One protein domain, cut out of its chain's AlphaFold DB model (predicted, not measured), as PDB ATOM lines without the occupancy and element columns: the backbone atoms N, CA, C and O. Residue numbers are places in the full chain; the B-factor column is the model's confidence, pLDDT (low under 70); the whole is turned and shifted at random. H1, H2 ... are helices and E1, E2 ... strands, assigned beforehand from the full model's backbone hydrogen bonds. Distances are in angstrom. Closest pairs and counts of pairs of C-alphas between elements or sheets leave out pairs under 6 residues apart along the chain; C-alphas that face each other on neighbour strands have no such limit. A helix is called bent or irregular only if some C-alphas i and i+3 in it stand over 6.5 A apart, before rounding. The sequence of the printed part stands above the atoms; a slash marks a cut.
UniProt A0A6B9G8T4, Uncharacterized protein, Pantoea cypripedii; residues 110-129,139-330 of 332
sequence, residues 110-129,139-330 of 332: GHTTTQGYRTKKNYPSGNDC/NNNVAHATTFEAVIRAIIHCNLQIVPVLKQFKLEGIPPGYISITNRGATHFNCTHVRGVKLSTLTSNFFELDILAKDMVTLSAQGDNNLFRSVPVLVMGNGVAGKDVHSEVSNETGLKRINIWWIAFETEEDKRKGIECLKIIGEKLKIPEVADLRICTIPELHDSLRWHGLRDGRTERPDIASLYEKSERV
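What this domain is: This is residues 110 to 129 and 139 to 330 of the 332 residues of an uncharacterized protein of Pantoea cypripedii (UniProt A0A6B9G8T4). A strongly twisted sheet of six strands forms the core, with H2 and H8 on one face and H6, H9 and H10 on the other. H1, H3, H4 and H5 gather at one end of the long axis, and the loop of residues 304 to 319 reaches the other. The printed part has 212 residues with ten named helices and six named strands, of mixed class, in the order H1 E1 H2 H3 H4 H5 E2 H6 H7 E3 E4 E5 H8 E6 H9 H10. The sheet runs E4 E2 E1 E3 E5 E6 and is mixed. The whole is compact, with a radius of gyration of the C-alphas of 17.2 A, and spans 59 by 39 by 37 A.

Where its parts are: The strands are E1, residues 141 to 147, 19.2 A long from C-alpha 141 at (-34.192, 36.680, 32.291); E2, 194 to 198; E3, 232 to 240, 22.9 A; E4, 252 to 255; E5, 257 to 265, 20.5 A; and E6, 294 to 297. The helices are H1, 114 to 121, from C-alpha 114 at (-27.604, 8.171, 26.984); H2, 148 to 157; H3, 165 to 172; H4, 176 to 179; H5, 187 to 192; H6, 207 to 220, 20.3 A; H7, 227 to 230; H8, 268 to 285, 25.6 A; H9, 298 to 303; and H10, 320 to 326.

How they stand to each other: The sheet is folded, bent back into two leaves: E4 E2 face E3 E5 E6, with E1 as the hinge. E1 and E3 are antiparallel, N 144 to O 235 at 2.8 A; E5 and E6 are parallel, N 263 to O 294 at 3.0 A. E5, H8, E6 form a strand-helix-strand unit, two parallel neighbours joined through a helix, its crossover right-handed; E2, H6 H7, E3 form a split one, E1 between its strands, also right-handed. H6 is over E1 at a height of 6.5 A, Ala 145 and Ala 213 being their closest C-alphas at 4.7 A. H8 is over E5 and E6 at 10.5 A. H7 touches H2, closest C-alphas Glu 149 and Phe 228, 4.8 A. The hub H3 touches H1, H2, H4 and H5, the last through Val 165 and Cys 191, closest C-alphas at 4.7 A. Every O i to N i+4 pair is within hydrogen-bond range in H1, H2, H3, H5, H6, H8, H9 and H10; H4 and H7 are too short for one.

The domain as a whole: The farthest C-alphas, of Gly 110 and Arg 311, are 59.0 A apart. Residues 130 to 138 are not printed, and C-alphas 129 and 139 are 18.6 A apart across this cut. The links E3 to E4 and H9 to H10 are long. Residues 180 to 186 stand free. The mean pLDDT of the printed part is 71.7; 80 residues are under 70, among them 170 to 192, 211 to 230 and 305 to 317.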
ATOM      1  N   GLY A 110     -35.369   5.253  18.905       46.41
ATOM      2  CA  GLY A 110     -34.419   4.133  18.909       46.41
ATOM      3  C   GLY A 110     -33.098   4.390  19.647       46.41
ATOM      4  O   GLY A 110     -32.042   4.032  19.130       46.41
ATOM      5  N   HIS A 111     -33.125   5.049  20.811       49.50
ATOM      6  CA  HIS A 111     -31.942   5.250  21.656       49.50
ATOM      7  C   HIS A 111     -32.155   4.583  23.002       49.50
ATOM      8  O   HIS A 111     -32.904   5.078  23.834       49.50
ATOM      9  N   THR A 112     -31.489   3.449  23.184       51.47
ATOM     10  CA  THR A 112     -31.534   2.632  24.399       51.47
ATOM     11  C   THR A 112     -30.512   3.067  25.452       51.47
ATOM     12  O   THR A 112     -30.525   2.520  26.546       51.47
ATOM     13  N   THR A 113     -29.629   4.032  25.142       55.41
ATOM     14  CA  THR A 113     -28.614   4.566  26.066       55.41
ATOM     15  C   THR A 113     -28.408   6.075  25.893       55.41
ATOM     16  O   THR A 113     -28.536   6.619  24.787       55.41
ATOM     17  N   THR A 114     -28.003   6.749  26.974       57.62
ATOM     18  CA  THR A 114     -27.604   8.171  26.984       57.62
ATOM     19  C   THR A 114     -26.496   8.468  25.973       57.62
ATOM     20  O   THR A 114     -26.565   9.456  25.241       57.62
ATOM     21  N   GLN A 115     -25.487   7.595  25.886       63.53
ATOM     22  CA  GLN A 115     -24.384   7.749  24.936       63.53
ATOM     23  C   GLN A 115     -24.878   7.646  23.488       63.53
ATOM     24  O   GLN A 115     -24.529   8.488  22.662       63.53
ATOM     25  N   GLY A 116     -25.753   6.680  23.189       65.38
ATOM     26  CA  GLY A 116     -26.338   6.524  21.857       65.38
ATOM     27  C   GLY A 116     -27.151   7.747  21.429       65.38
ATOM     28  O   GLY A 116     -27.054   8.187  20.280       65.38
ATOM     29  N   TYR A 117     -27.897   8.347  22.362       68.44
ATOM     30  CA  TYR A 117     -28.583   9.612  22.119       68.44
ATOM     31  C   TYR A 117     -27.595  10.749  21.824       68.44
ATOM     32  O   TYR A 117     -27.742  11.434  20.808       68.44
ATOM     33  N   ARG A 118     -26.579  10.938  22.679       71.31
ATOM     34  CA  ARG A 118     -25.607  12.034  22.545       71.31
ATOM     35  C   ARG A 118     -24.821  11.953  21.246       71.31
ATOM     36  O   ARG A 118     -24.752  12.949  20.534       71.31
ATOM     37  N   THR A 119     -24.308  10.776  20.896       74.69
ATOM     38  CA  THR A 119     -23.560  10.567  19.651       74.69
ATOM     39  C   THR A 119     -24.430  10.842  18.428       74.69
ATOM     40  O   THR A 119     -24.038  11.624  17.567       74.69
ATOM     41  N   LYS A 120     -25.647  10.282  18.351       75.06
ATOM     42  CA  LYS A 120     -26.503  10.488  17.169       75.06
ATOM     43  C   LYS A 120     -27.005  11.923  17.038       75.06
ATOM     44  O   LYS A 120     -27.185  12.411  15.927       75.06
ATOM     45  N   LYS A 121     -27.309  12.582  18.157       75.31
ATOM     46  CA  LYS A 121     -27.783  13.973  18.154       75.31
ATOM     47  C   LYS A 121     -26.656  14.997  18.164       75.31
ATOM     48  O   LYS A 121     -26.966  16.182  18.142       75.31
ATOM     49  N   ASN A 122     -25.400  14.545  18.174       74.81
ATOM     50  CA  ASN A 122     -24.225  15.384  18.372       74.81
ATOM     51  C   ASN A 122     -24.436  16.361  19.543       74.81
ATOM     52  O   ASN A 122     -24.347  17.574  19.380       74.81
ATOM     53  N   TYR A 123     -24.871  15.825  20.688       72.25
ATOM     54  CA  TYR A 123     -25.240  16.616  21.859       72.25
ATOM     55  C   TYR A 123     -24.015  16.891  22.752       72.25
ATOM     56  O   TYR A 123     -23.315  15.931  23.093       72.25
ATOM     57  N   PRO A 124     -23.825  18.134  23.239       66.81
ATOM     58  CA  PRO A 124     -24.651  19.312  22.966       66.81
ATOM     59  C   PRO A 124     -24.475  19.823  21.526       66.81
ATOM     60  O   PRO A 124     -23.358  20.001  21.054       66.81
ATOM     61  N   SER A 125     -25.593  20.066  20.832       73.25
ATOM     62  CA  SER A 125     -25.594  20.740  19.526       73.25
ATOM     63  C   SER A 125     -25.640  22.257  19.742       73.25
ATOM     64  O   SER A 125     -25.994  22.672  20.835       73.25
ATOM     65  N   GLY A 126     -25.327  23.110  18.757       68.69
ATOM     66  CA  GLY A 126     -25.109  24.559  18.983       68.69
ATOM     67  C   GLY A 126     -26.139  25.284  19.874       68.69
ATOM     68  O   GLY A 126     -25.776  26.112  20.699       68.69
ATOM     69  N   ASN A 127     -27.417  24.912  19.788       66.06
ATOM     70  CA  ASN A 127     -28.502  25.458  20.613       66.06
ATOM     71  C   ASN A 127     -28.550  24.915  22.063       66.06
ATOM     72  O   ASN A 127     -29.180  25.507  22.933       66.06
ATOM     73  N   ASP A 128     -27.944  23.764  22.319       67.44
ATOM     74  CA  ASP A 128     -27.826  23.077  23.612       67.44
ATOM     75  C   ASP A 128     -26.555  23.462  24.384       67.44
ATOM     76  O   ASP A 128     -26.306  22.972  25.488       67.44
ATOM     77  N   CYS A 129     -25.743  24.346  23.807       71.25
ATOM     78  CA  CYS A 129     -24.641  24.972  24.507       71.25
ATOM     79  C   CYS A 129     -25.186  26.121  25.359       71.25
ATOM     80  O   CYS A 129     -25.819  27.048  24.846       71.25
ATOM     81  N   ASN A 139     -32.322  40.587  28.281       69.94
ATOM     82  CA  ASN A 139     -33.774  40.801  28.204       69.94
ATOM     83  C   ASN A 139     -34.605  39.513  28.349       69.94
ATOM     84  O   ASN A 139     -35.832  39.578  28.370       69.94
ATOM     85  N   ASN A 140     -33.962  38.346  28.452       76.69
ATOM     86  CA  ASN A 140     -34.623  37.039  28.504       76.69
ATOM     87  C   ASN A 140     -34.503  36.369  29.880       76.69
ATOM     88  O   ASN A 140     -34.595  35.141  29.985       76.69
ATOM     89  N   ASN A 141     -34.305  37.171  30.926       85.00
ATOM     90  CA  ASN A 141     -34.192  36.680  32.291       85.00
ATOM     91  C   ASN A 141     -35.533  36.121  32.757       85.00
ATOM     92  O   ASN A 141     -36.578  36.773  32.656       85.00
ATOM     93  N   VAL A 142     -35.490  34.909  33.290       88.31
ATOM     94  CA  VAL A 142     -36.660  34.189  33.780       88.31
ATOM     95  C   VAL A 142     -36.370  33.554  35.129       88.31
ATOM     96  O   VAL A 142     -35.226  33.191  35.410       88.31
ATOM     97  N   ALA A 143     -37.414  33.367  35.929       88.50
ATOM     98  CA  ALA A 143     -37.382  32.526  37.118       88.50
ATOM     99  C   ALA A 143     -38.232  31.263  36.927       88.50
ATOM    100  O   ALA A 143     -39.250  31.283  36.236       88.50
ATOM    101  N   HIS A 144     -37.812  30.157  37.533       88.12
ATOM    102  CA  HIS A 144     -38.459  28.854  37.455       88.12
ATOM    103  C   HIS A 144     -38.454  28.175  38.822       88.12
ATOM    104  O   HIS A 144     -37.398  27.981  39.420       88.12
ATOM    105  N   ALA A 145     -39.637  27.789  39.290       82.19
ATOM    106  CA  ALA A 145     -39.816  27.032  40.520       82.19
ATOM    107  C   ALA A 145     -39.608  25.533  40.271       82.19
ATOM    108  O   ALA A 145     -40.231  24.963  39.371       82.19
ATOM    109  N   THR A 146     -38.730  24.898  41.050       82.94
ATOM    110  CA  THR A 146     -38.387  23.478  40.890       82.94
ATOM    111  C   THR A 146     -37.790  22.885  42.171       82.94
ATOM    112  O   THR A 146     -37.831  23.506  43.231       82.94
ATOM    113  N   THR A 147     -37.247  21.671  42.086       80.88
ATOM    114  CA  THR A 147     -36.525  21.002  43.175       80.88
ATOM    115  C   THR A 147     -35.021  20.980  42.915       80.88
ATOM    116  O   THR A 147     -34.562  21.048  41.768       80.88
ATOM    117  N   PHE A 148     -34.222  20.841  43.973       83.25
ATOM    118  CA  PHE A 148     -32.769  20.771  43.821       83.25
ATOM    119  C   PHE A 148     -32.313  19.519  43.049       83.25
ATOM    120  O   PHE A 148     -31.336  19.580  42.304       83.25
ATOM    121  N   GLU A 149     -33.056  18.406  43.110       81.06
ATOM    122  CA  GLU A 149     -32.799  17.238  42.250       81.06
ATOM    123  C   GLU A 149     -32.840  17.610  40.758       81.06
ATOM    124  O   GLU A 149     -31.959  17.207  39.996       81.06
ATOM    125  N   ALA A 150     -33.837  18.390  40.329       79.19
ATOM    126  CA  ALA A 150     -33.959  18.801  38.934       79.19
ATOM    127  C   ALA A 150     -32.766  19.663  38.491       79.19
ATOM    128  O   ALA A 150     -32.271  19.509  37.372       79.19
ATOM    129  N   VAL A 151     -32.251  20.509  39.389       86.25
ATOM    130  CA  VAL A 151     -31.024  21.284  39.166       86.25
ATOM    131  C   VAL A 151     -29.817  20.362  39.013       86.25
ATOM    132  O   VAL A 151     -29.096  20.467  38.024       86.25
ATOM    133  N   ILE A 152     -29.618  19.413  39.931       80.06
ATOM    134  CA  ILE A 152     -28.517  18.440  39.854       80.06
ATOM    135  C   ILE A 152     -28.570  17.683  38.521       80.06
ATOM    136  O   ILE A 152     -27.569  17.604  37.807       80.06
ATOM    137  N   ARG A 153     -29.748  17.187  38.127       77.56
ATOM    138  CA  ARG A 153     -29.933  16.481  36.851       77.56
ATOM    139  C   ARG A 153     -29.632  17.377  35.651       77.56
ATOM    140  O   ARG A 153     -28.992  16.929  34.699       77.56
ATOM    141  N   ALA A 154     -30.016  18.649  35.700       84.38
ATOM    142  CA  ALA A 154     -29.681  19.612  34.658       84.38
ATOM    143  C   ALA A 154     -28.168  19.849  34.524       84.38
ATOM    144  O   ALA A 154     -27.662  19.963  33.406       84.38
ATOM    145  N   ILE A 155     -27.432  19.861  35.634       81.69
ATOM    146  CA  ILE A 155     -25.970  20.002  35.632       81.69
ATOM    147  C   ILE A 155     -25.306  18.745  35.061       81.69
ATOM    148  O   ILE A 155     -24.476  18.842  34.161       81.69
ATOM    149  N   ILE A 156     -25.705  17.562  35.534       75.12
ATOM    150  CA  ILE A 156     -25.079  16.289  35.149       75.12
ATOM    151  C   ILE A 156     -25.388  15.929  33.686       75.12
ATOM    152  O   ILE A 156     -24.511  15.480  32.938       75.12
ATOM    153  N   HIS A 157     -26.644  16.099  33.266       72.69
ATOM    154  CA  HIS A 157     -27.136  15.544  32.004       72.69
ATOM    155  C   HIS A 157     -27.388  16.593  30.925       72.69
ATOM    156  O   HIS A 157     -27.284  16.250  29.742       72.69
ATOM    157  N   CYS A 158     -27.678  17.840  31.313       77.25
ATOM    158  CA  CYS A 158     -28.257  18.852  30.430       77.25
ATOM    159  C   CYS A 158     -27.415  20.132  30.290       77.25
ATOM    160  O   CYS A 158     -27.963  21.174  29.942       77.25
ATOM    161  N   ASN A 159     -26.102  20.072  30.537       79.38
ATOM    162  CA  ASN A 159     -25.180  21.194  30.316       79.38
ATOM    163  C   ASN A 159     -25.591  22.489  31.050       79.38
ATOM    164  O   ASN A 159     -25.609  23.567  30.456       79.38
ATOM    165  N   LEU A 160     -25.976  22.377  32.332       84.88
ATOM    166  CA  LEU A 160     -26.454  23.501  33.157       84.88
ATOM    167  C   LEU A 160     -27.739  24.156  32.610       84.88
ATOM    168  O   LEU A 160     -27.972  25.349  32.806       84.88
ATOM    169  N   GLN A 161     -28.589  23.389  31.922       88.38
ATOM    170  CA  GLN A 161     -29.873  23.862  31.404       88.38
ATOM    171  C   GLN A 161     -31.028  23.056  31.998       88.38
ATOM    172  O   GLN A 161     -31.070  21.833  31.855       88.38
ATOM    173  N   ILE A 162     -32.021  23.730  32.579       88.50
ATOM    174  CA  ILE A 162     -33.322  23.093  32.805       88.50
ATOM    175  C   ILE A 162     -33.959  22.885  31.432       88.50
ATOM    176  O   ILE A 162     -34.063  23.823  30.635       88.50
ATOM    177  N   VAL A 163     -34.375  21.656  31.145       83.06
ATOM    178  CA  VAL A 163     -34.997  21.262  29.877       83.06
ATOM    179  C   VAL A 163     -36.341  20.581  30.138       83.06
ATOM    180  O   VAL A 163     -36.595  20.139  31.255       83.06
ATOM    181  N   PRO A 164     -37.220  20.467  29.127       77.62
ATOM    182  CA  PRO A 164     -38.486  19.770  29.286       77.62
ATOM    183  C   PRO A 164     -38.270  18.305  29.664       77.62
ATOM    184  O   PRO A 164     -37.314  17.676  29.199       77.62
ATOM    185  N   VAL A 165     -39.214  17.734  30.413       71.31
ATOM    186  CA  VAL A 165     -39.115  16.380  30.990       71.31
ATOM    187  C   VAL A 165     -38.782  15.318  29.936       71.31
ATOM    188  O   VAL A 165     -37.937  14.456  30.154       71.31
ATOM    189  N   LEU A 166     -39.361  15.413  28.732       70.25
ATOM    190  CA  LEU A 166     -39.073  14.468  27.646       70.25
ATOM    191  C   LEU A 166     -37.604  14.518  27.206       70.25
ATOM    192  O   LEU A 166     -37.025  13.493  26.854       70.25
ATOM    193  N   LYS A 167     -37.010  15.715  27.152       75.12
ATOM    194  CA  LYS A 167     -35.603  15.877  26.777       75.12
ATOM    195  C   LYS A 167     -34.692  15.379  27.893       75.12
ATOM    196  O   LYS A 167     -33.686  14.748  27.588       75.12
ATOM    197  N   GLN A 168     -35.076  15.609  29.143       72.06
ATOM    198  CA  GLN A 168     -34.369  15.091  30.304       72.06
ATOM    199  C   GLN A 168     -34.342  13.557  30.306       72.06
ATOM    200  O   GLN A 168     -33.261  12.983  30.301       72.06
ATOM    201  N   PHE A 169     -35.490  12.892  30.159       70.12
ATOM    202  CA  PHE A 169     -35.552  11.425  30.087       70.12
ATOM    203  C   PHE A 169     -34.715  10.853  28.940       70.12
ATOM    204  O   PHE A 169     -34.017   9.860  29.116       70.12
ATOM    205  N   LYS A 170     -34.683  11.523  27.782       69.81
ATOM    206  CA  LYS A 170     -33.803  11.132  26.666       69.81
ATOM    207  C   LYS A 170     -32.316  11.232  27.014       69.81
ATOM    208  O   LYS A 170     -31.535  10.398  26.566       69.81
ATOM    209  N   LEU A 171     -31.927  12.254  27.774       69.38
ATOM    210  CA  LEU A 171     -30.554  12.465  28.242       69.38
ATOM    211  C   LEU A 171     -30.180  11.571  29.436       69.38
ATOM    212  O   LEU A 171     -28.996  11.440  29.739       69.38
ATOM    213  N   GLU A 172     -31.170  10.960  30.080       67.81
ATOM    214  CA  GLU A 172     -31.022   9.949  31.132       67.81
ATOM    215  C   GLU A 172     -31.131   8.516  30.574       67.81
ATOM    216  O   GLU A 172     -30.902   7.551  31.290       67.81
ATOM    217  N   GLY A 173     -31.450   8.351  29.283       56.72
ATOM    218  CA  GLY A 173     -31.624   7.031  28.667       56.72
ATOM    219  C   GLY A 173     -32.915   6.321  29.088       56.72
ATOM    220  O   GLY A 173     -33.055   5.124  28.850       56.72
ATOM    221  N   ILE A 174     -33.869   7.049  29.673       59.03
ATOM    222  CA  ILE A 174     -35.166   6.532  30.113       59.03
ATOM    223  C   ILE A 174     -36.124   6.485  28.909       59.03
ATOM    224  O   ILE A 174     -36.377   7.519  28.275       59.03
ATOM    225  N   PRO A 175     -36.689   5.312  28.566       52.34
ATOM    226  CA  PRO A 175     -37.588   5.181  27.425       52.34
ATOM    227  C   PRO A 175     -38.849   6.070  27.509       52.34
ATOM    228  O   PRO A 175     -39.436   6.249  28.574       52.34
ATOM    229  N   PRO A 176     -39.367   6.583  26.381       47.78
ATOM    230  CA  PRO A 176     -40.577   7.413  26.383       47.78
ATOM    231  C   PRO A 176     -41.839   6.697  26.894       47.78
ATOM    232  O   PRO A 176     -42.773   7.365  27.329       47.78
ATOM    233  N   GLY A 177     -41.873   5.357  26.876       48.44
ATOM    234  CA  GLY A 177     -42.995   4.557  27.388       48.44
ATOM    235  C   GLY A 177     -43.295   4.770  28.880       48.44
ATOM    236  O   GLY A 177     -44.429   4.559  29.304       48.44
ATOM    237  N   TYR A 178     -42.324   5.277  29.650       47.28
ATOM    238  CA  TYR A 178     -42.478   5.651  31.064       47.28
ATOM    239  C   TYR A 178     -43.197   6.997  31.274       47.28
ATOM    240  O   TYR A 178     -43.584   7.320  32.392       47.28
ATOM    241  N   ILE A 179     -43.408   7.785  30.210       48.31
ATOM    242  CA  ILE A 179     -44.164   9.056  30.255       48.31
ATOM    243  C   ILE A 179     -45.675   8.789  30.301       48.31
ATOM    244  O   ILE A 179     -46.469   9.660  30.662       48.31
ATOM    245  N   SER A 180     -46.093   7.567  29.967       43.12
ATOM    246  CA  SER A 180     -47.483   7.165  30.071       43.12
ATOM    247  C   SER A 180     -47.818   6.873  31.540       43.12
ATOM    248  O   SER A 180     -47.158   6.064  32.179       43.12
ATOM    249  N   ILE A 181     -48.876   7.524  32.045       41.03
ATOM    250  CA  ILE A 181     -49.705   7.178  33.226       41.03
ATOM    251  C   ILE A 181     -49.683   8.182  34.400       41.03
ATOM    252  O   ILE A 181     -50.737   8.364  35.001       41.03
ATOM    253  N   THR A 182     -48.607   8.910  34.712       38.91
ATOM    254  CA  THR A 182     -48.513   9.592  36.034       38.91
ATOM    255  C   THR A 182     -49.019  11.034  36.133       38.91
ATOM    256  O   THR A 182     -49.186  11.534  37.240       38.91
ATOM    257  N   ASN A 183     -49.298  11.732  35.031       40.41
ATOM    258  CA  ASN A 183     -49.801  13.109  35.099       40.41
ATOM    259  C   ASN A 183     -50.501  13.441  33.787       40.41
ATOM    260  O   ASN A 183     -49.806  13.597  32.804       40.41
ATOM    261  N   ARG A 184     -51.836  13.483  33.688       42.19
ATOM    262  CA  ARG A 184     -52.533  13.568  32.377       42.19
ATOM    263  C   ARG A 184     -52.966  14.980  31.935       42.19
ATOM    264  O   ARG A 184     -53.237  15.160  30.757       42.19
ATOM    265  N   GLY A 185     -52.989  15.978  32.826       37.12
ATOM    266  CA  GLY A 185     -53.487  17.334  32.507       37.12
ATOM    267  C   GLY A 185     -52.414  18.389  32.191       37.12
ATOM    268  O   GLY A 185     -52.617  19.232  31.325       37.12
ATOM    269  N   ALA A 186     -51.246  18.327  32.846       40.91
ATOM    270  CA  ALA A 186     -50.135  19.289  32.689       40.91
ATOM    271  C   ALA A 186     -48.921  18.725  31.913       40.91
ATOM    272  O   ALA A 186     -47.924  19.415  31.685       40.91
ATOM    273  N   THR A 187     -48.989  17.455  31.500       51.78
ATOM    274  CA  THR A 187     -47.877  16.703  30.896       51.78
ATOM    275  C   THR A 187     -47.420  17.292  29.585       51.78
ATOM    276  O   THR A 187     -46.223  17.442  29.402       51.78
ATOM    277  N   HIS A 188     -48.318  17.632  28.654       51.62
ATOM    278  CA  HIS A 188     -47.858  18.013  27.317       51.62
ATOM    279  C   HIS A 188     -46.964  19.253  27.357       51.62
ATOM    280  O   HIS A 188     -45.899  19.280  26.731       51.62
ATOM    281  N   PHE A 189     -47.372  20.253  28.137       58.12
ATOM    282  CA  PHE A 189     -46.603  21.472  28.284       58.12
ATOM    283  C   PHE A 189     -45.251  21.192  28.946       58.12
ATOM    284  O   PHE A 189     -44.230  21.455  28.320       58.12
ATOM    285  N   ASN A 190     -45.227  20.549  30.118       58.94
ATOM    286  CA  ASN A 190     -43.990  20.253  30.856       58.94
ATOM    287  C   ASN A 190     -43.074  19.232  30.144       58.94
ATOM    288  O   ASN A 190     -41.856  19.225  30.323       58.94
ATOM    289  N   CYS A 191     -43.632  18.373  29.287       63.03
ATOM    290  CA  CYS A 191     -42.868  17.457  28.441       63.03
ATOM    291  C   CYS A 191     -42.213  18.165  27.252       63.03
ATOM    292  O   CYS A 191     -41.244  17.645  26.705       63.03
ATOM    293  N   THR A 192     -42.722  19.318  26.814       64.19
ATOM    294  CA  THR A 192     -42.251  19.988  25.589       64.19
ATOM    295  C   THR A 192     -41.640  21.368  25.818       64.19
ATOM    296  O   THR A 192     -40.947  21.872  24.925       64.19
ATOM    297  N   HIS A 193     -41.891  21.959  26.985       74.75
ATOM    298  CA  HIS A 193     -41.459  23.277  27.428       74.75
ATOM    299  C   HIS A 193     -41.152  23.252  28.934       74.75
ATOM    300  O   HIS A 193     -41.612  22.383  29.669       74.75
ATOM    301  N   VAL A 194     -40.360  24.222  29.370       79.56
ATOM    302  CA  VAL A 194     -40.094  24.564  30.764       79.56
ATOM    303  C   VAL A 194     -40.918  25.807  31.077       79.56
ATOM    304  O   VAL A 194     -40.889  26.766  30.304       79.56
ATOM    305  N   ARG A 195     -41.673  25.790  32.175       78.00
ATOM    306  CA  ARG A 195     -42.415  26.965  32.660       78.00
ATOM    307  C   ARG A 195     -41.435  27.964  33.266       78.00
ATOM    308  O   ARG A 195     -40.579  27.555  34.039       78.00
ATOM    309  N   GLY A 196     -41.556  29.246  32.967       82.06
ATOM    310  CA  GLY A 196     -40.792  30.288  33.653       82.06
ATOM    311  C   GLY A 196     -41.570  31.591  33.717       82.06
ATOM    312  O   GLY A 196     -42.518  31.770  32.968       82.06
ATOM    313  N   VAL A 197     -41.170  32.507  34.586       82.62
ATOM    314  CA  VAL A 197     -41.754  33.851  34.710       82.62
ATOM    315  C   VAL A 197     -40.736  34.864  34.218       82.62
ATOM    316  O   VAL A 197     -39.601  34.857  34.694       82.62
ATOM    317  N   LYS A 198     -41.113  35.723  33.265       85.19
ATOM    318  CA  LYS A 198     -40.221  36.773  32.742       85.19
ATOM    319  C   LYS A 198     -39.945  37.812  33.827       85.19
ATOM    320  O   LYS A 198     -40.879  38.403  34.351       85.19
ATOM    321  N   LEU A 199     -38.679  38.089  34.131       80.81
ATOM    322  CA  LEU A 199     -38.285  39.053  35.174       80.81
ATOM    323  C   LEU A 199     -38.141  40.492  34.654       80.81
ATOM    324  O   LEU A 199     -37.954  41.429  35.426       80.81
ATOM    325  N   SER A 200     -38.227  40.683  33.337       75.69
ATOM    326  CA  SER A 200     -38.208  42.002  32.699       75.69
ATOM    327  C   SER A 200     -39.528  42.767  32.837       75.69
ATOM    328  O   SER A 200     -39.570  43.955  32.524       75.69
ATOM    329  N   THR A 201     -40.608  42.107  33.265       74.69
ATOM    330  CA  THR A 201     -41.945  42.704  33.325       74.69
ATOM    331  C   THR A 201     -42.217  43.331  34.689       74.69
ATOM    332  O   THR A 201     -41.891  42.765  35.727       74.69
ATOM    333  N   LEU A 202     -42.858  44.500  34.679       68.44
ATOM    334  CA  LEU A 202     -43.168  45.293  35.869       68.44
ATOM    335  C   LEU A 202     -44.192  44.651  36.826       68.44
ATOM    336  O   LEU A 202     -44.420  45.172  37.906       68.44
ATOM    337  N   THR A 203     -44.854  43.562  36.443       70.81
ATOM    338  CA  THR A 203     -45.817  42.841  37.298       70.81
ATOM    339  C   THR A 203     -45.258  41.513  37.821       70.81
ATOM    340  O   THR A 203     -46.011  40.687  38.328       70.81
ATOM    341  N   SER A 204     -43.953  41.274  37.669       73.56
ATOM    342  CA  SER A 204     -43.320  40.006  38.037       73.56
ATOM    343  C   SER A 204     -42.870  39.993  39.491       73.56
ATOM    344  O   SER A 204     -42.100  40.845  39.922       73.56
ATOM    345  N   ASN A 205     -43.277  38.960  40.226       72.56
ATOM    346  CA  ASN A 205     -42.897  38.749  41.619       72.56
ATOM    347  C   ASN A 205     -42.353  37.326  41.842       72.56
ATOM    348  O   ASN A 205     -42.553  36.431  41.018       72.56
ATOM    349  N   PHE A 206     -41.667  37.119  42.969       74.62
ATOM    350  CA  PHE A 206     -41.177  35.797  43.380       74.62
ATOM    351  C   PHE A 206     -42.144  35.044  44.307       74.62
ATOM    352  O   PHE A 206     -41.950  33.855  44.540       74.62
ATOM    353  N   PHE A 207     -43.194  35.698  44.822       72.69
ATOM    354  CA  PHE A 207     -44.116  35.112  45.806       72.69
ATOM    355  C   PHE A 207     -44.899  33.930  45.238       72.69
ATOM    356  O   PHE A 207     -44.936  32.865  45.851       72.69
ATOM    357  N   GLU A 208     -45.476  34.081  44.046       68.00
ATOM    358  CA  GLU A 208     -46.210  32.990  43.389       68.00
ATOM    359  C   GLU A 208     -45.284  31.809  43.055       68.00
ATOM    360  O   GLU A 208     -45.688  30.648  43.120       68.00
ATOM    361  N   LEU A 209     -44.015  32.092  42.751       71.44
ATOM    362  CA  LEU A 209     -43.012  31.078  42.438       71.44
ATOM    363  C   LEU A 209     -42.553  30.293  43.670       71.44
ATOM    364  O   LEU A 209     -42.393  29.079  43.565       71.44
ATOM    365  N   ASP A 210     -42.356  30.947  44.816       74.06
ATOM    366  CA  ASP A 210     -42.007  30.274  46.076       74.06
ATOM    367  C   ASP A 210     -43.089  29.257  46.477       74.06
ATOM    368  O   ASP A 210     -42.797  28.090  46.750       74.06
ATOM    369  N   ILE A 211     -44.363  29.661  46.396       68.56
ATOM    370  CA  ILE A 211     -45.507  28.771  46.652       68.56
ATOM    371  C   ILE A 211     -45.465  27.560  45.711       68.56
ATOM    372  O   ILE A 211     -45.560  26.418  46.162       68.56
ATOM    373  N   LEU A 212     -45.248  27.790  44.411       68.56
ATOM    374  CA  LEU A 212     -45.147  26.707  43.432       68.56
ATOM    375  C   LEU A 212     -43.969  25.761  43.705       68.56
ATOM    376  O   LEU A 212     -44.108  24.557  43.494       68.56
ATOM    377  N   ALA A 213     -42.821  26.262  44.168       67.38
ATOM    378  CA  ALA A 213     -41.664  25.422  44.483       67.38
ATOM    379  C   ALA A 213     -41.968  24.470  45.653       67.38
ATOM    380  O   ALA A 213     -41.664  23.276  45.587       67.38
ATOM    381  N   LYS A 214     -42.634  24.981  46.693       67.62
ATOM    382  CA  LYS A 214     -43.076  24.206  47.864       67.62
ATOM    383  C   LYS A 214     -44.138  23.165  47.508       67.62
ATOM    384  O   LYS A 214     -44.084  22.025  47.982       67.62
ATOM    385  N   ASP A 215     -45.061  23.517  46.616       63.19
ATOM    386  CA  ASP A 215     -46.047  22.574  46.089       63.19
ATOM    387  C   ASP A 215     -45.365  21.450  45.292       63.19
ATOM    388  O   ASP A 215     -45.682  20.277  45.493       63.19
ATOM    389  N   MET A 216     -44.372  21.767  44.451       63.75
ATOM    390  CA  MET A 216     -43.609  20.761  43.695       63.75
ATOM    391  C   MET A 216     -42.902  19.760  44.609       63.75
ATOM    392  O   MET A 216     -42.967  18.560  44.351       63.75
ATOM    393  N   VAL A 217     -42.293  20.229  45.700       59.78
ATOM    394  CA  VAL A 217     -41.685  19.368  46.728       59.78
ATOM    395  C   VAL A 217     -42.711  18.441  47.362       59.78
ATOM    396  O   VAL A 217     -42.486  17.231  47.431       59.78
ATOM    397  N   THR A 218     -43.847  18.994  47.787       57.31
ATOM    398  CA  THR A 218     -44.935  18.226  48.411       57.31
ATOM    399  C   THR A 218     -45.444  17.130  47.471       57.31
ATOM    400  O   THR A 218     -45.759  16.024  47.910       57.31
ATOM    401  N   LEU A 219     -45.463  17.410  46.165       50.66
ATOM    402  CA  LEU A 219     -45.839  16.455  45.124       50.66
ATOM    403  C   LEU A 219     -44.741  15.411  44.848       50.66
ATOM    404  O   LEU A 219     -45.059  14.249  44.596       50.66
ATOM    405  N   SER A 220     -43.458  15.783  44.902       50.03
ATOM    406  CA  SER A 220     -42.339  14.877  44.598       50.03
ATOM    407  C   SER A 220     -41.859  14.022  45.776       50.03
ATOM    408  O   SER A 220     -41.217  12.996  45.554       50.03
ATOM    409  N   ALA A 221     -42.166  14.407  47.017       45.81
ATOM    410  CA  ALA A 221     -41.697  13.737  48.233       45.81
ATOM    411  C   ALA A 221     -42.496  12.469  48.616       45.81
ATOM    412  O   ALA A 221     -42.132  11.757  49.552       45.81
ATOM    413  N   GLN A 222     -43.570  12.130  47.896       45.28
ATOM    414  CA  GLN A 222     -44.480  11.029  48.254       45.28
ATOM    415  C   GLN A 222     -44.096   9.657  47.672       45.28
ATOM    416  O   GLN A 222     -44.950   8.897  47.222       45.28
ATOM    417  N   GLY A 223     -42.812   9.296  47.714       41.69
ATOM    418  CA  GLY A 223     -42.419   7.881  47.656       41.69
ATOM    419  C   GLY A 223     -41.216   7.559  46.788       41.69
ATOM    420  O   GLY A 223     -41.302   6.680  45.928       41.69
ATOM    421  N   ASP A 224     -40.123   8.265  47.047       48.19
ATOM    422  CA  ASP A 224     -38.757   7.859  46.733       48.19
ATOM    423  C   ASP A 224     -37.836   8.471  47.805       48.19
ATOM    424  O   ASP A 224     -38.111   9.574  48.278       48.19
ATOM    425  N   ASN A 225     -36.755   7.789  48.186       50.97
ATOM    426  CA  ASN A 225     -35.846   8.240  49.253       50.97
ATOM    427  C   ASN A 225     -34.831   9.295  48.765       50.97
ATOM    428  O   ASN A 225     -33.838   9.559  49.443       50.97
ATOM    429  N   ASN A 226     -35.032   9.889  47.580       58.25
ATOM    430  CA  ASN A 226     -34.123  10.906  47.062       58.25
ATOM    431  C   ASN A 226     -34.298  12.234  47.813       58.25
ATOM    432  O   ASN A 226     -35.234  12.995  47.570       58.25
ATOM    433  N   LEU A 227     -33.333  12.522  48.678       64.00
ATOM    434  CA  LEU A 227     -33.328  13.651  49.607       64.00
ATOM    435  C   LEU A 227     -33.301  15.018  48.911       64.00
ATOM    436  O   LEU A 227     -33.764  16.000  49.474       64.00
ATOM    437  N   PHE A 228     -32.832  15.108  47.665       67.56
ATOM    438  CA  PHE A 228     -32.831  16.377  46.927       67.56
ATOM    439  C   PHE A 228     -34.191  16.723  46.300       67.56
ATOM    440  O   PHE A 228     -34.382  17.846  45.829       67.56
ATOM    441  N   ARG A 229     -35.153  15.785  46.290       68.06
ATOM    442  CA  ARG A 229     -36.537  16.053  45.853       68.06
ATOM    443  C   ARG A 229     -37.308  16.906  46.839       68.06
ATOM    444  O   ARG A 229     -38.262  17.561  46.439       68.06
ATOM    445  N   SER A 230     -36.920  16.889  48.108       69.56
ATOM    446  CA  SER A 230     -37.611  17.628  49.158       69.56
ATOM    447  C   SER A 230     -37.072  19.040  49.379       69.56
ATOM    448  O   SER A 230     -37.497  19.712  50.312       69.56
ATOM    449  N   VAL A 231     -36.156  19.498  48.523       76.00
ATOM    450  CA  VAL A 231     -35.523  20.815  48.626       76.00
ATOM    451  C   VAL A 231     -36.107  21.720  47.545       76.00
ATOM    452  O   VAL A 231     -35.761  21.542  46.368       76.00
ATOM    453  N   PRO A 232     -36.999  22.660  47.902       81.62
ATOM    454  CA  PRO A 232     -37.557  23.598  46.942       81.62
ATOM    455  C   PRO A 232     -36.490  24.629  46.583       81.62
ATOM    456  O   PRO A 232     -35.765  25.124  47.447       81.62
ATOM    457  N   VAL A 233     -36.386  24.953  45.297       88.50
ATOM    458  CA  VAL A 233     -35.464  25.982  44.814       88.50
ATOM    459  C   VAL A 233     -36.119  26.839  43.740       88.50
ATOM    460  O   VAL A 233     -36.915  26.361  42.926       88.50
ATOM    461  N   LEU A 234     -35.727  28.110  43.701       90.44
ATOM    462  CA  LEU A 234     -35.998  28.986  42.567       90.44
ATOM    463  C   LEU A 234     -34.746  29.083  41.705       90.44
ATOM    464  O   LEU A 234     -33.675  29.468  42.164       90.44
ATOM    465  N   VAL A 235     -34.882  28.727  40.435       91.94
ATOM    466  CA  VAL A 235     -33.825  28.865  39.438       91.94
ATOM    467  C   VAL A 235     -34.041  30.161  38.683       91.94
ATOM    468  O   VAL A 235     -35.122  30.368  38.137       91.94
ATOM    469  N   MET A 236     -33.010  30.996  38.577       90.00
ATOM    470  CA  MET A 236     -33.009  32.105  37.622       90.00
ATOM    471  C   MET A 236     -31.992  31.868  36.528       90.00
ATOM    472  O   MET A 236     -30.953  31.226  36.723       90.00
ATOM    473  N   GLY A 237     -32.315  32.383  35.353       89.50
ATOM    474  CA  GLY A 237     -31.562  32.060  34.169       89.50
ATOM    475  C   GLY A 237     -32.058  32.751  32.921       89.50
ATOM    476  O   GLY A 237     -32.967  33.579  32.959       89.50
ATOM    477  N   ASN A 238     -31.495  32.314  31.800       87.56
ATOM    478  CA  ASN A 238     -31.916  32.753  30.482       87.56
ATOM    479  C   ASN A 238     -32.889  31.791  29.831       87.56
ATOM    480  O   ASN A 238     -32.531  30.650  29.524       87.56
ATOM    481  N   GLY A 239     -34.093  32.282  29.554       86.00
ATOM    482  CA  GLY A 239     -35.077  31.572  28.758       86.00
ATOM    483  C   GLY A 239     -34.685  31.570  27.284       86.00
ATOM    484  O   GLY A 239     -34.402  32.614  26.703       86.00
ATOM    485  N   VAL A 240     -34.683  30.395  26.652       82.25
ATOM    486  CA  VAL A 240     -34.402  30.274  25.213       82.25
ATOM    487  C   VAL A 240     -35.635  29.785  24.470       82.25
ATOM    488  O   VAL A 240     -36.283  28.824  24.897       82.25
ATOM    489  N   ALA A 241     -35.900  30.410  23.318       76.06
ATOM    490  CA  ALA A 241     -37.035  30.117  22.443       76.06
ATOM    491  C   ALA A 241     -38.360  30.122  23.221       76.06
ATOM    492  O   ALA A 241     -39.045  29.101  23.332       76.06
ATOM    493  N   GLY A 242     -38.655  31.279  23.818       72.00
ATOM    494  CA  GLY A 242     -39.879  31.502  24.565       72.00
ATOM    495  C   GLY A 242     -41.106  31.569  23.667       72.00
ATOM    496  O   GLY A 242     -41.043  32.021  22.526       72.00
ATOM    497  N   LYS A 243     -42.228  31.122  24.210       69.56
ATOM    498  CA  LYS A 243     -43.569  31.342  23.687       69.56
ATOM    499  C   LYS A 243     -44.459  31.776  24.839       69.56
ATOM    500  O   LYS A 243     -44.229  31.380  25.986       69.56
ATOM    501  N   ASP A 244     -45.468  32.572  24.546       62.91
ATOM    502  CA  ASP A 244     -46.426  32.946  25.574       62.91
ATOM    503  C   ASP A 244     -47.304  31.738  25.923       62.91
ATOM    504  O   ASP A 244     -47.572  30.859  25.093       62.91
ATOM    505  N   VAL A 245     -47.683  31.660  27.192       62.78
ATOM    506  CA  VAL A 245     -48.636  30.673  27.699       62.78
ATOM    507  C   VAL A 245     -49.758  31.447  28.350       62.78
ATOM    508  O   VAL A 245     -49.521  32.468  28.990       62.78
ATOM    509  N   HIS A 246     -50.978  30.950  28.210       52.25
ATOM    510  CA  HIS A 246     -52.069  31.412  29.051       52.25
ATOM    511  C   HIS A 246     -51.977  30.663  30.384       52.25
ATOM    512  O   HIS A 246     -52.082  29.436  30.402       52.25
ATOM    513  N   SER A 247     -51.727  31.390  31.472       54.47
ATOM    514  CA  SER A 247     -51.517  30.838  32.813       54.47
ATOM    515  C   SER A 247     -52.089  31.732  33.911       54.47
ATOM    516  O   SER A 247     -52.354  32.911  33.694       54.47
ATOM    517  N   GLU A 248     -52.224  31.154  35.106       48.16
ATOM    518  CA  GLU A 248     -52.673  31.828  36.332       48.16
ATOM    519  C   GLU A 248     -51.557  32.643  37.019       48.16
ATOM    520  O   GLU A 248     -51.863  33.530  37.806       48.16
ATOM    521  N   VAL A 249     -50.281  32.370  36.708       58.28
ATOM    522  CA  VAL A 249     -49.117  33.141  37.188       58.28
ATOM    523  C   VAL A 249     -48.870  34.327  36.266       58.28
ATOM    524  O   VAL A 249     -48.836  34.171  35.039       58.28
ATOM    525  N   SER A 250     -48.653  35.505  36.850       63.47
ATOM    526  CA  SER A 250     -48.379  36.717  36.074       63.47
ATOM    527  C   SER A 250     -47.073  36.581  35.280       63.47
ATOM    528  O   SER A 250     -46.035  36.209  35.821       63.47
ATOM    529  N   ASN A 251     -47.107  36.920  33.987       71.38
ATOM    530  CA  ASN A 251     -45.944  36.918  33.078       71.38
ATOM    531  C   ASN A 251     -45.280  35.552  32.861       71.38
ATOM    532  O   ASN A 251     -44.084  35.478  32.544       71.38
ATOM    533  N   GLU A 252     -46.041  34.471  33.015       74.56
ATOM    534  CA  GLU A 252     -45.540  33.145  32.700       74.56
ATOM    535  C   GLU A 252     -45.274  32.972  31.199       74.56
ATOM    536  O   GLU A 252     -45.963  33.493  30.321       74.56
ATOM    537  N   THR A 253     -44.246  32.195  30.893       79.69
ATOM    538  CA  THR A 253     -43.799  31.884  29.546       79.69
ATOM    539  C   THR A 253     -43.350  30.429  29.455       79.69
ATOM    540  O   THR A 253     -42.845  29.827  30.405       79.69
ATOM    541  N   GLY A 254     -43.541  29.846  28.276       81.00
ATOM    542  CA  GLY A 254     -43.072  28.520  27.931       81.00
ATOM    543  C   GLY A 254     -41.755  28.606  27.211       81.00
ATOM    544  O   GLY A 254     -41.672  29.187  26.138       81.00
ATOM    545  N   LEU A 255     -40.734  27.978  27.761       82.88
ATOM    546  CA  LEU A 255     -39.374  28.067  27.256       82.88
ATOM    547  C   LEU A 255     -38.940  26.704  26.743       82.88
ATOM    548  O   LEU A 255     -39.347  25.670  27.268       82.88
ATOM    549  N   LYS A 256     -38.078  26.649  25.728       83.69
ATOM    550  CA  LYS A 256     -37.465  25.367  25.345       83.69
ATOM    551  C   LYS A 256     -36.418  24.896  26.341       83.69
ATOM    552  O   LYS A 256     -36.099  23.711  26.343       83.69
ATOM    553  N   ARG A 257     -35.861  25.821  27.118       86.12
ATOM    554  CA  ARG A 257     -34.832  25.593  28.131       86.12
ATOM    555  C   ARG A 257     -34.602  26.867  28.930       86.12
ATOM    556  O   ARG A 257     -34.884  27.962  28.434       86.12
ATOM    557  N   ILE A 258     -34.038  26.697  30.116       90.12
ATOM    558  CA  ILE A 258     -33.553  27.781  30.966       90.12
ATOM    559  C   ILE A 258     -32.082  27.514  31.259       90.12
ATOM    560  O   ILE A 258     -31.756  26.494  31.861       90.12
ATOM    561  N   ASN A 259     -31.198  28.406  30.814       88.12
ATOM    562  CA  ASN A 259     -29.780  28.365  31.169       88.12
ATOM    563  C   ASN A 259     -29.630  28.774  32.630       88.12
ATOM    564  O   ASN A 259     -29.924  29.922  32.952       88.12
ATOM    565  N   ILE A 260     -29.184  27.863  33.491       89.69
ATOM    566  CA  ILE A 260     -29.085  28.113  34.927       89.69
ATOM    567  C   ILE A 260     -27.945  29.088  35.189       89.69
ATOM    568  O   ILE A 260     -26.815  28.910  34.729       89.69
ATOM    569  N   TRP A 261     -28.270  30.114  35.953       87.00
ATOM    570  CA  TRP A 261     -27.347  31.130  36.435       87.00
ATOM    571  C   TRP A 261     -27.360  31.176  37.945       87.00
ATOM    572  O   TRP A 261     -26.313  31.210  38.587       87.00
ATOM    573  N   TRP A 262     -28.568  31.139  38.488       90.00
ATOM    574  CA  TRP A 262     -28.809  31.304  39.895       90.00
ATOM    575  C   TRP A 262     -29.658  30.178  40.434       90.00
ATOM    576  O   TRP A 262     -30.612  29.751  39.780       90.00
ATOM    577  N   ILE A 263     -29.342  29.758  41.651       93.19
ATOM    578  CA  ILE A 263     -30.191  28.904  42.467       93.19
ATOM    579  C   ILE A 263     -30.443  29.611  43.800       93.19
ATOM    580  O   ILE A 263     -29.500  29.937  44.520       93.19
ATOM    581  N   ALA A 264     -31.706  29.862  44.121       92.56
ATOM    582  CA  ALA A 264     -32.116  30.371  45.417       92.56
ATOM    583  C   ALA A 264     -32.724  29.244  46.247       92.56
ATOM    584  O   ALA A 264     -33.660  28.572  45.802       92.56
ATOM    585  N   PHE A 265     -32.176  29.047  47.439       90.50
ATOM    586  CA  PHE A 265     -32.636  28.052  48.401       90.50
ATOM    587  C   PHE A 265     -33.589  28.675  49.414       90.50
ATOM    588  O   PHE A 265     -33.530  29.870  49.677       90.50
ATOM    589  N   GLU A 266     -34.461  27.881  50.024       86.06
ATOM    590  CA  GLU A 266     -35.382  28.408  51.033       86.06
ATOM    591  C   GLU A 266     -34.646  28.981  52.254       86.06
ATOM    592  O   GLU A 266     -35.023  30.036  52.765       86.06
ATOM    593  N   THR A 267     -33.572  28.318  52.695       85.00
ATOM    594  CA  THR A 267     -32.836  28.686  53.910       85.00
ATOM    595  C   THR A 267     -31.331  28.796  53.696       85.00
ATOM    596  O   THR A 267     -30.768  28.222  52.764       85.00
ATOM    597  N   GLU A 268     -30.663  29.493  54.617       87.38
ATOM    598  CA  GLU A 268     -29.197  29.565  54.699       87.38
ATOM    599  C   GLU A 268     -28.545  28.186  54.856       87.38
ATOM    600  O   GLU A 268     -27.480  27.910  54.300       87.38
ATOM    601  N   GLU A 269     -29.194  27.286  55.594       83.94
ATOM    602  CA  GLU A 269     -28.685  25.932  55.761       83.94
ATOM    603  C   GLU A 269     -28.748  25.139  54.451       83.94
ATOM    604  O   GLU A 269     -27.763  24.492  54.073       83.94
ATOM    605  N   ASP A 270     -29.875  25.226  53.741       85.25
ATOM    606  CA  ASP A 270     -30.047  24.570  52.449       85.25
ATOM    607  C   ASP A 270     -29.090  25.146  51.404       85.25
ATOM    608  O   ASP A 270     -28.471  24.388  50.655       85.25
ATOM    609  N   LYS A 271     -28.886  26.470  51.427       89.38
ATOM    610  CA  LYS A 271     -27.875  27.175  50.630       89.38
ATOM    611  C   LYS A 271     -26.483  26.588  50.850       89.38
ATOM    612  O   LYS A 271     -25.834  26.178  49.887       89.38
ATOM    613  N   ARG A 272     -26.039  26.480  52.106       86.31
ATOM    614  CA  ARG A 272     -24.713  25.946  52.456       86.31
ATOM    615  C   ARG A 272     -24.522  24.505  51.971       86.31
ATOM    616  O   ARG A 272     -23.484  24.184  51.390       86.31
ATOM    617  N   LYS A 273     -25.522  23.638  52.178       79.69
ATOM    618  CA  LYS A 273     -25.496  22.232  51.723       79.69
ATOM    619  C   LYS A 273     -25.523  22.133  50.194       79.69
ATOM    620  O   LYS A 273     -24.793  21.331  49.611       79.69
ATOM    621  N   GLY A 274     -26.318  22.979  49.541       85.12
ATOM    622  CA  GLY A 274     -26.393  23.095  48.090       85.12
ATOM    623  C   GLY A 274     -25.061  23.501  47.460       85.12
ATOM    624  O   GLY A 274     -24.611  22.840  46.525       85.12
ATOM    625  N   ILE A 275     -24.385  24.519  48.004       88.69
ATOM    626  CA  ILE A 275     -23.056  24.964  47.547       88.69
ATOM    627  C   ILE A 275     -22.050  23.815  47.595       88.69
ATOM    628  O   ILE A 275     -21.350  23.565  46.614       88.69
ATOM    629  N   GLU A 276     -21.995  23.073  48.701       81.06
ATOM    630  CA  GLU A 276     -21.072  21.947  48.815       81.06
ATOM    631  C   GLU A 276     -21.388  20.826  47.813       81.06
ATOM    632  O   GLU A 276     -20.473  20.287  47.184       81.06
ATOM    633  N   CYS A 277     -22.670  20.508  47.598       79.75
ATOM    634  CA  CYS A 277     -23.075  19.553  46.564       79.75
ATOM    635  C   CYS A 277     -22.568  19.973  45.184       79.75
ATOM    636  O   CYS A 277     -22.025  19.155  44.439       79.75
ATOM    637  N   LEU A 278     -22.741  21.251  44.845       85.25
ATOM    638  CA  LEU A 278     -22.340  21.808  43.558       85.25
ATOM    639  C   LEU A 278     -20.816  21.794  43.393       85.25
ATOM    640  O   LEU A 278     -20.350  21.373  42.334       85.25
ATOM    641  N   LYS A 279     -20.043  22.135  44.437       82.31
ATOM    642  CA  LYS A 279     -18.570  22.008  44.446       82.31
ATOM    643  C   LYS A 279     -18.144  20.579  44.084       82.31
ATOM    644  O   LYS A 279     -17.399  20.377  43.126       82.31
ATOM    645  N   ILE A 280     -18.720  19.572  44.749       75.81
ATOM    646  CA  ILE A 280     -18.411  18.154  44.490       75.81
ATOM    647  C   ILE A 280     -18.778  17.740  43.059       75.81
ATOM    648  O   ILE A 280     -18.019  17.012  42.417       75.81
ATOM    649  N   ILE A 281     -19.943  18.163  42.551       73.88
ATOM    650  CA  ILE A 281     -20.368  17.860  41.175       73.88
ATOM    651  C   ILE A 281     -19.389  18.473  40.171       73.88
ATOM    652  O   ILE A 281     -18.926  17.764  39.274       73.88
ATOM    653  N   GLY A 282     -19.059  19.757  40.334       70.75
ATOM    654  CA  GLY A 282     -18.131  20.485  39.470       70.75
ATOM    655  C   GLY A 282     -16.754  19.826  39.422       70.75
ATOM    656  O   GLY A 282     -16.243  19.553  38.336       70.75
ATOM    657  N   GLU A 283     -16.200  19.468  40.584       74.12
ATOM    658  CA  GLU A 283     -14.910  18.776  40.704       74.12
ATOM    659  C   GLU A 283     -14.937  17.372  40.082       74.12
ATOM    660  O   GLU A 283     -14.089  17.031  39.251       74.12
ATOM    661  N   LYS A 284     -15.926  16.540  40.442       72.00
ATOM    662  CA  LYS A 284     -15.993  15.141  39.985       72.00
ATOM    663  C   LYS A 284     -16.293  15.010  38.498       72.00
ATOM    664  O   LYS A 284     -15.835  14.049  37.874       72.00
ATOM    665  N   LEU A 285     -17.091  15.920  37.941       67.94
ATOM    666  CA  LEU A 285     -17.467  15.907  36.526       67.94
ATOM    667  C   LEU A 285     -16.591  16.812  35.659       67.94
ATOM    668  O   LEU A 285     -16.711  16.738  34.438       67.94
ATOM    669  N   LYS A 286     -15.690  17.597  36.266       70.25
ATOM    670  CA  LYS A 286     -14.827  18.575  35.589       70.25
ATOM    671  C   LYS A 286     -15.635  19.583  34.763       70.25
ATOM    672  O   LYS A 286     -15.323  19.819  33.599       70.25
ATOM    673  N   ILE A 287     -16.683  20.144  35.369       72.06
ATOM    674  CA  ILE A 287     -17.546  21.173  34.765       72.06
ATOM    675  C   ILE A 287     -17.199  22.517  35.430       72.06
ATOM    676  O   ILE A 287     -17.762  22.824  36.485       72.06
ATOM    677  N   PRO A 288     -16.236  23.288  34.889       73.81
ATOM    678  CA  PRO A 288     -15.753  24.514  35.530       73.81
ATOM    679  C   PRO A 288     -16.847  25.578  35.688       73.81
ATOM    680  O   PRO A 288     -16.846  26.314  36.668       73.81
ATOM    681  N   GLU A 289     -17.841  25.601  34.801       81.50
ATOM    682  CA  GLU A 289     -18.935  26.580  34.790       81.50
ATOM    683  C   GLU A 289     -19.901  26.439  35.980       81.50
ATOM    684  O   GLU A 289     -20.783  27.283  36.168       81.50
ATOM    685  N   VAL A 290     -19.771  25.365  36.774       82.94
ATOM    686  CA  VAL A 290     -20.479  25.212  38.054       82.94
ATOM    687  C   VAL A 290     -19.961  26.223  39.080       82.94
ATOM    688  O   VAL A 290     -20.755  26.730  39.869       82.94
ATOM    689  N   ALA A 291     -18.668  26.565  39.045       85.19
ATOM    690  CA  ALA A 291     -18.061  27.536  39.958       85.19
ATOM    691  C   ALA A 291     -18.624  28.959  39.773       85.19
ATOM    692  O   ALA A 291     -18.641  29.748  40.720       85.19
ATOM    693  N   ASP A 292     -19.137  29.255  38.576       85.62
ATOM    694  CA  ASP A 292     -19.720  30.548  38.214       85.62
ATOM    695  C   ASP A 292     -21.200  30.687  38.608       85.62
ATOM    696  O   ASP A 292     -21.785  31.760  38.430       85.62
ATOM    697  N   LEU A 293     -21.833  29.622  39.116       89.00
ATOM    698  CA  LEU A 293     -23.217  29.692  39.578       89.00
ATOM    699  C   LEU A 293     -23.335  30.631  40.779       89.00
ATOM    700  O   LEU A 293     -22.538  30.578  41.720       89.00
ATOM    701  N   ARG A 294     -24.373  31.468  40.740       90.94
ATOM    702  CA  ARG A 294     -24.762  32.341  41.844       90.94
ATOM    703  C   ARG A 294     -25.739  31.630  42.755       90.94
ATOM    704  O   ARG A 294     -26.651  30.954  42.281       90.94
ATOM    705  N   ILE A 295     -25.554  31.796  44.055       92.31
ATOM    706  CA  ILE A 295     -26.391  31.177  45.069       92.31
ATOM    707  C   ILE A 295     -26.848  32.248  46.059       92.31
ATOM    708  O   ILE A 295     -26.068  33.103  46.475       92.31
ATOM    709  N   CYS A 296     -28.130  32.222  46.401       91.75
ATOM    710  CA  CYS A 296     -28.721  33.055  47.447       91.75
ATOM    711  C   CYS A 296     -29.840  32.279  48.156       91.75
ATOM    712  O   CYS A 296     -30.042  31.085  47.903       91.75
ATOM    713  N   THR A 297     -30.577  32.955  49.027       91.06
ATOM    714  CA  THR A 297     -31.821  32.462  49.604       91.06
ATOM    715  C   THR A 297     -33.051  33.139  48.998       91.06
ATOM    716  O   THR A 297     -32.987  34.232  48.435       91.06
ATOM    717  N   ILE A 298     -34.205  32.481  49.098       86.50
ATOM    718  CA  ILE A 298     -35.501  33.022  48.675       86.50
ATOM    719  C   ILE A 298     -35.837  34.321  49.439       86.50
ATOM    720  O   ILE A 298     -36.243  35.280  48.784       86.50
ATOM    721  N   PRO A 299     -35.608  34.443  50.762       85.75
ATOM    722  CA  PRO A 299     -35.695  35.731  51.452       85.75
ATOM    723  C   PRO A 299     -34.847  36.839  50.812       85.75
ATOM    724  O   PRO A 299     -35.364  37.924  50.557       85.75
ATOM    725  N   GLU A 300     -33.588  36.561  50.450       84.88
ATOM    726  CA  GLU A 300     -32.733  37.535  49.750       84.88
ATOM    727  C   GLU A 300     -33.312  37.932  48.375       84.88
ATOM    728  O   GLU A 300     -33.188  39.092  47.970       84.88
ATOM    729  N   LEU A 301     -33.993  37.008  47.673       82.12
ATOM    730  CA  LEU A 301     -34.753  37.321  46.454       82.12
ATOM    731  C   LEU A 301     -35.913  38.273  46.728       82.12
ATOM    732  O   LEU A 301     -36.064  39.261  46.008       82.12
ATOM    733  N   HIS A 302     -36.727  38.008  47.747       78.44
ATOM    734  CA  HIS A 302     -37.836  38.892  48.103       78.44
ATOM    735  C   HIS A 302     -37.343  40.284  48.502       78.44
ATOM    736  O   HIS A 302     -37.903  41.281  48.054       78.44
ATOM    737  N   ASP A 303     -36.231  40.366  49.230       76.88
ATOM    738  CA  ASP A 303     -35.603  41.634  49.610       76.88
ATOM    739  C   ASP A 303     -35.024  42.414  48.420       76.88
ATOM    740  O   ASP A 303     -34.764  43.618  48.535       76.88
ATOM    741  N   SER A 304     -34.803  41.752  47.277       73.94
ATOM    742  CA  SER A 304     -34.413  42.398  46.016       73.94
ATOM    743  C   SER A 304     -35.584  42.990  45.236       73.94
ATOM    744  O   SER A 304     -35.358  43.723  44.275       73.94
ATOM    745  N   LEU A 305     -36.831  42.767  45.661       67.69
ATOM    746  CA  LEU A 305     -38.021  43.431  45.111       67.69
ATOM    747  C   LEU A 305     -38.110  44.905  45.563       67.69
ATOM    748  O   LEU A 305     -39.184  45.418  45.885       67.69
ATOM    749  N   ARG A 306     -36.978  45.621  45.620       54.94
ATOM    750  CA  ARG A 306     -36.956  47.036  45.993       54.94
ATOM    751  C   ARG A 306     -37.557  47.874  44.871       54.94
ATOM    752  O   ARG A 306     -36.902  48.153  43.879       54.94
ATOM    753  N   TRP A 307     -38.808  48.276  45.087       49.94
ATOM    754  CA  TRP A 307     -39.472  49.510  44.654       49.94
ATOM    755  C   TRP A 307     -38.649  50.402  43.707       49.94
ATOM    756  O   TRP A 307     -38.180  51.476  44.088       49.94
ATOM    757  N   HIS A 308     -38.534  50.011  42.437       46.38
ATOM    758  CA  HIS A 308     -38.299  50.988  41.382       46.38
ATOM    759  C   HIS A 308     -39.608  51.759  41.220       46.38
ATOM    760  O   HIS A 308     -40.615  51.219  40.773       46.38
ATOM    761  N   GLY A 309     -39.603  52.975  41.764       42.06
ATOM    762  CA  GLY A 309     -40.790  53.669  42.232       42.06
ATOM    763  C   GLY A 309     -41.931  53.796  41.232       42.06
ATOM    764  O   GLY A 309     -41.743  54.299  40.134       42.06
ATOM    765  N   LEU A 310     -43.129  53.497  41.725       42.19
ATOM    766  CA  LEU A 310     -44.284  54.378  41.610       42.19
ATOM    767  C   LEU A 310     -44.993  54.381  42.975       42.19
ATOM    768  O   LEU A 310     -45.665  53.422  43.361       42.19
ATOM    769  N   ARG A 311     -44.844  55.493  43.713       40.41
ATOM    770  CA  ARG A 311     -45.966  56.010  44.513       40.41
ATOM    771  C   ARG A 311     -47.161  56.004  43.552       40.41
ATOM    772  O   ARG A 311     -46.987  56.502  42.449       40.41
ATOM    773  N   ASP A 312     -48.273  55.379  43.933       46.00
ATOM    774  CA  ASP A 312     -49.545  55.266  43.175       46.00
ATOM    775  C   ASP A 312     -49.928  53.860  42.674       46.00
ATOM    776  O   ASP A 312     -50.950  53.692  42.016       46.00
ATOM    777  N   GLY A 313     -49.216  52.817  43.113       48.38
ATOM    778  CA  GLY A 313     -49.767  51.463  43.186       48.38
ATOM    779  C   GLY A 313     -49.696  50.622  41.901       48.38
ATOM    780  O   GLY A 313     -50.236  50.965  40.855       48.38
ATOM    781  N   ARG A 314     -49.161  49.407  42.088       51.22
ATOM    782  CA  ARG A 314     -49.315  48.188  41.263       51.22
ATOM    783  C   ARG A 314     -48.293  47.885  40.169       51.22
ATOM    784  O   ARG A 314     -48.689  47.377  39.128       51.22
ATOM    785  N   THR A 315     -46.996  48.043  40.422       54.06
ATOM    786  CA  THR A 315     -45.980  47.272  39.677       54.06
ATOM    787  C   THR A 315     -44.720  47.035  40.526       54.06
ATOM    788  O   THR A 315     -44.179  47.974  41.100       54.06
ATOM    789  N   GLU A 316     -44.270  45.781  40.626       62.19
ATOM    790  CA  GLU A 316     -43.061  45.345  41.336       62.19
ATOM    791  C   GLU A 316     -42.150  44.604  40.346       62.19
ATOM    792  O   GLU A 316     -42.608  43.740  39.596       62.19
ATOM    793  N   ARG A 317     -40.858  44.948  40.323       69.44
ATOM    794  CA  ARG A 317     -39.838  44.260  39.520       69.44
ATOM    795  C   ARG A 317     -38.611  43.970  40.392       69.44
ATOM    796  O   ARG A 317     -38.213  44.859  41.144       69.44
ATOM    797  N   PRO A 318     -37.977  42.791  40.263       72.44
ATOM    798  CA  PRO A 318     -36.709  42.506  40.929       72.44
ATOM    799  C   PRO A 318     -35.569  43.430  40.479       72.44
ATOM    800  O   PRO A 318     -35.335  43.596  39.277       72.44
ATOM    801  N   ASP A 319     -34.810  43.954  41.440       77.56
ATOM    802  CA  ASP A 319     -33.514  44.596  41.212       77.56
ATOM    803  C   ASP A 319     -32.422  43.519  41.110       77.56
ATOM    804  O   ASP A 319     -31.791  43.108  42.090       77.56
ATOM    805  N   ILE A 320     -32.223  43.027  39.884       77.44
ATOM    806  CA  ILE A 320     -31.263  41.959  39.581       77.44
ATOM    807  C   ILE A 320     -29.816  42.385  39.883       77.44
ATOM    808  O   ILE A 320     -29.000  41.539  40.248       77.44
ATOM    809  N   ALA A 321     -29.494  43.679  39.768       77.94
ATOM    810  CA  ALA A 321     -28.152  44.190  40.037       77.94
ATOM    811  C   ALA A 321     -27.842  44.162  41.541       77.94
ATOM    812  O   ALA A 321     -26.831  43.591  41.945       77.94
ATOM    813  N   SER A 322     -28.751  44.680  42.372       78.56
ATOM    814  CA  SER A 322     -28.631  44.627  43.839       78.56
ATOM    815  C   SER A 322     -28.560  43.199  44.361       78.56
ATOM    816  O   SER A 322     -27.780  42.878  45.258       78.56
ATOM    817  N   LEU A 323     -29.351  42.303  43.774       78.69
ATOM    818  CA  LEU A 323     -29.283  40.904  44.138       78.69
ATOM    819  C   LEU A 323     -27.904  40.318  43.790       78.69
ATOM    820  O   LEU A 323     -27.351  39.542  44.569       78.69
ATOM    821  N   TYR A 324     -27.344  40.653  42.619       79.88
ATOM    822  CA  TYR A 324     -26.065  40.104  42.154       79.88
ATOM    823  C   TYR A 324     -24.927  40.402  43.138       79.88
ATOM    824  O   TYR A 324     -24.106  39.521  43.404       79.88
ATOM    825  N   GLU A 325     -24.921  41.597  43.730       78.94
ATOM    826  CA  GLU A 325     -23.960  42.014  44.759       78.94
ATOM    827  C   GLU A 325     -24.064  41.195  46.052       78.94
ATOM    828  O   GLU A 325     -23.053  40.941  46.702       78.94
ATOM    829  N   LYS A 326     -25.271  40.743  46.407       79.44
ATOM    830  CA  LYS A 326     -25.537  39.956  47.625       79.44
ATOM    831  C   LYS A 326     -25.316  38.454  47.443       79.44
ATOM    832  O   LYS A 326     -25.348  37.704  48.411       79.44
ATOM    833  N   SER A 327     -25.125  38.005  46.204       83.06
ATOM    834  CA  SER A 327     -25.058  36.586  45.854       83.06
ATOM    835  C   SER A 327     -23.672  35.974  46.053       83.06
ATOM    836  O   SER A 327     -22.658  36.526  45.614       83.06
ATOM    837  N   GLU A 328     -23.631  34.773  46.623       89.50
ATOM    838  CA  GLU A 328     -22.408  33.976  46.738       89.50
ATOM    839  C   GLU A 328     -22.110  33.259  45.412       89.50
ATOM    840  O   GLU A 328     -23.021  32.923  44.650       89.50
ATOM    841  N   ARG A 329     -20.829  33.025  45.109       86.69
ATOM    842  CA  ARG A 329     -20.415  32.148  44.002       86.69
ATOM    843  C   ARG A 329     -20.065  30.780  44.548       86.69
ATOM    844  O   ARG A 329     -19.354  30.696  45.539       86.69
ATOM    845  N   VAL A 330     -20.433  29.719  43.831       82.00
ATOM    846  CA  VAL A 330     -20.013  28.358  44.205       82.00
ATOM    847  C   VAL A 330     -18.487  28.240  44.281       82.00
ATOM    848  O   VAL A 330     -17.995  27.500  45.115       82.00
TER     849      VAL A 330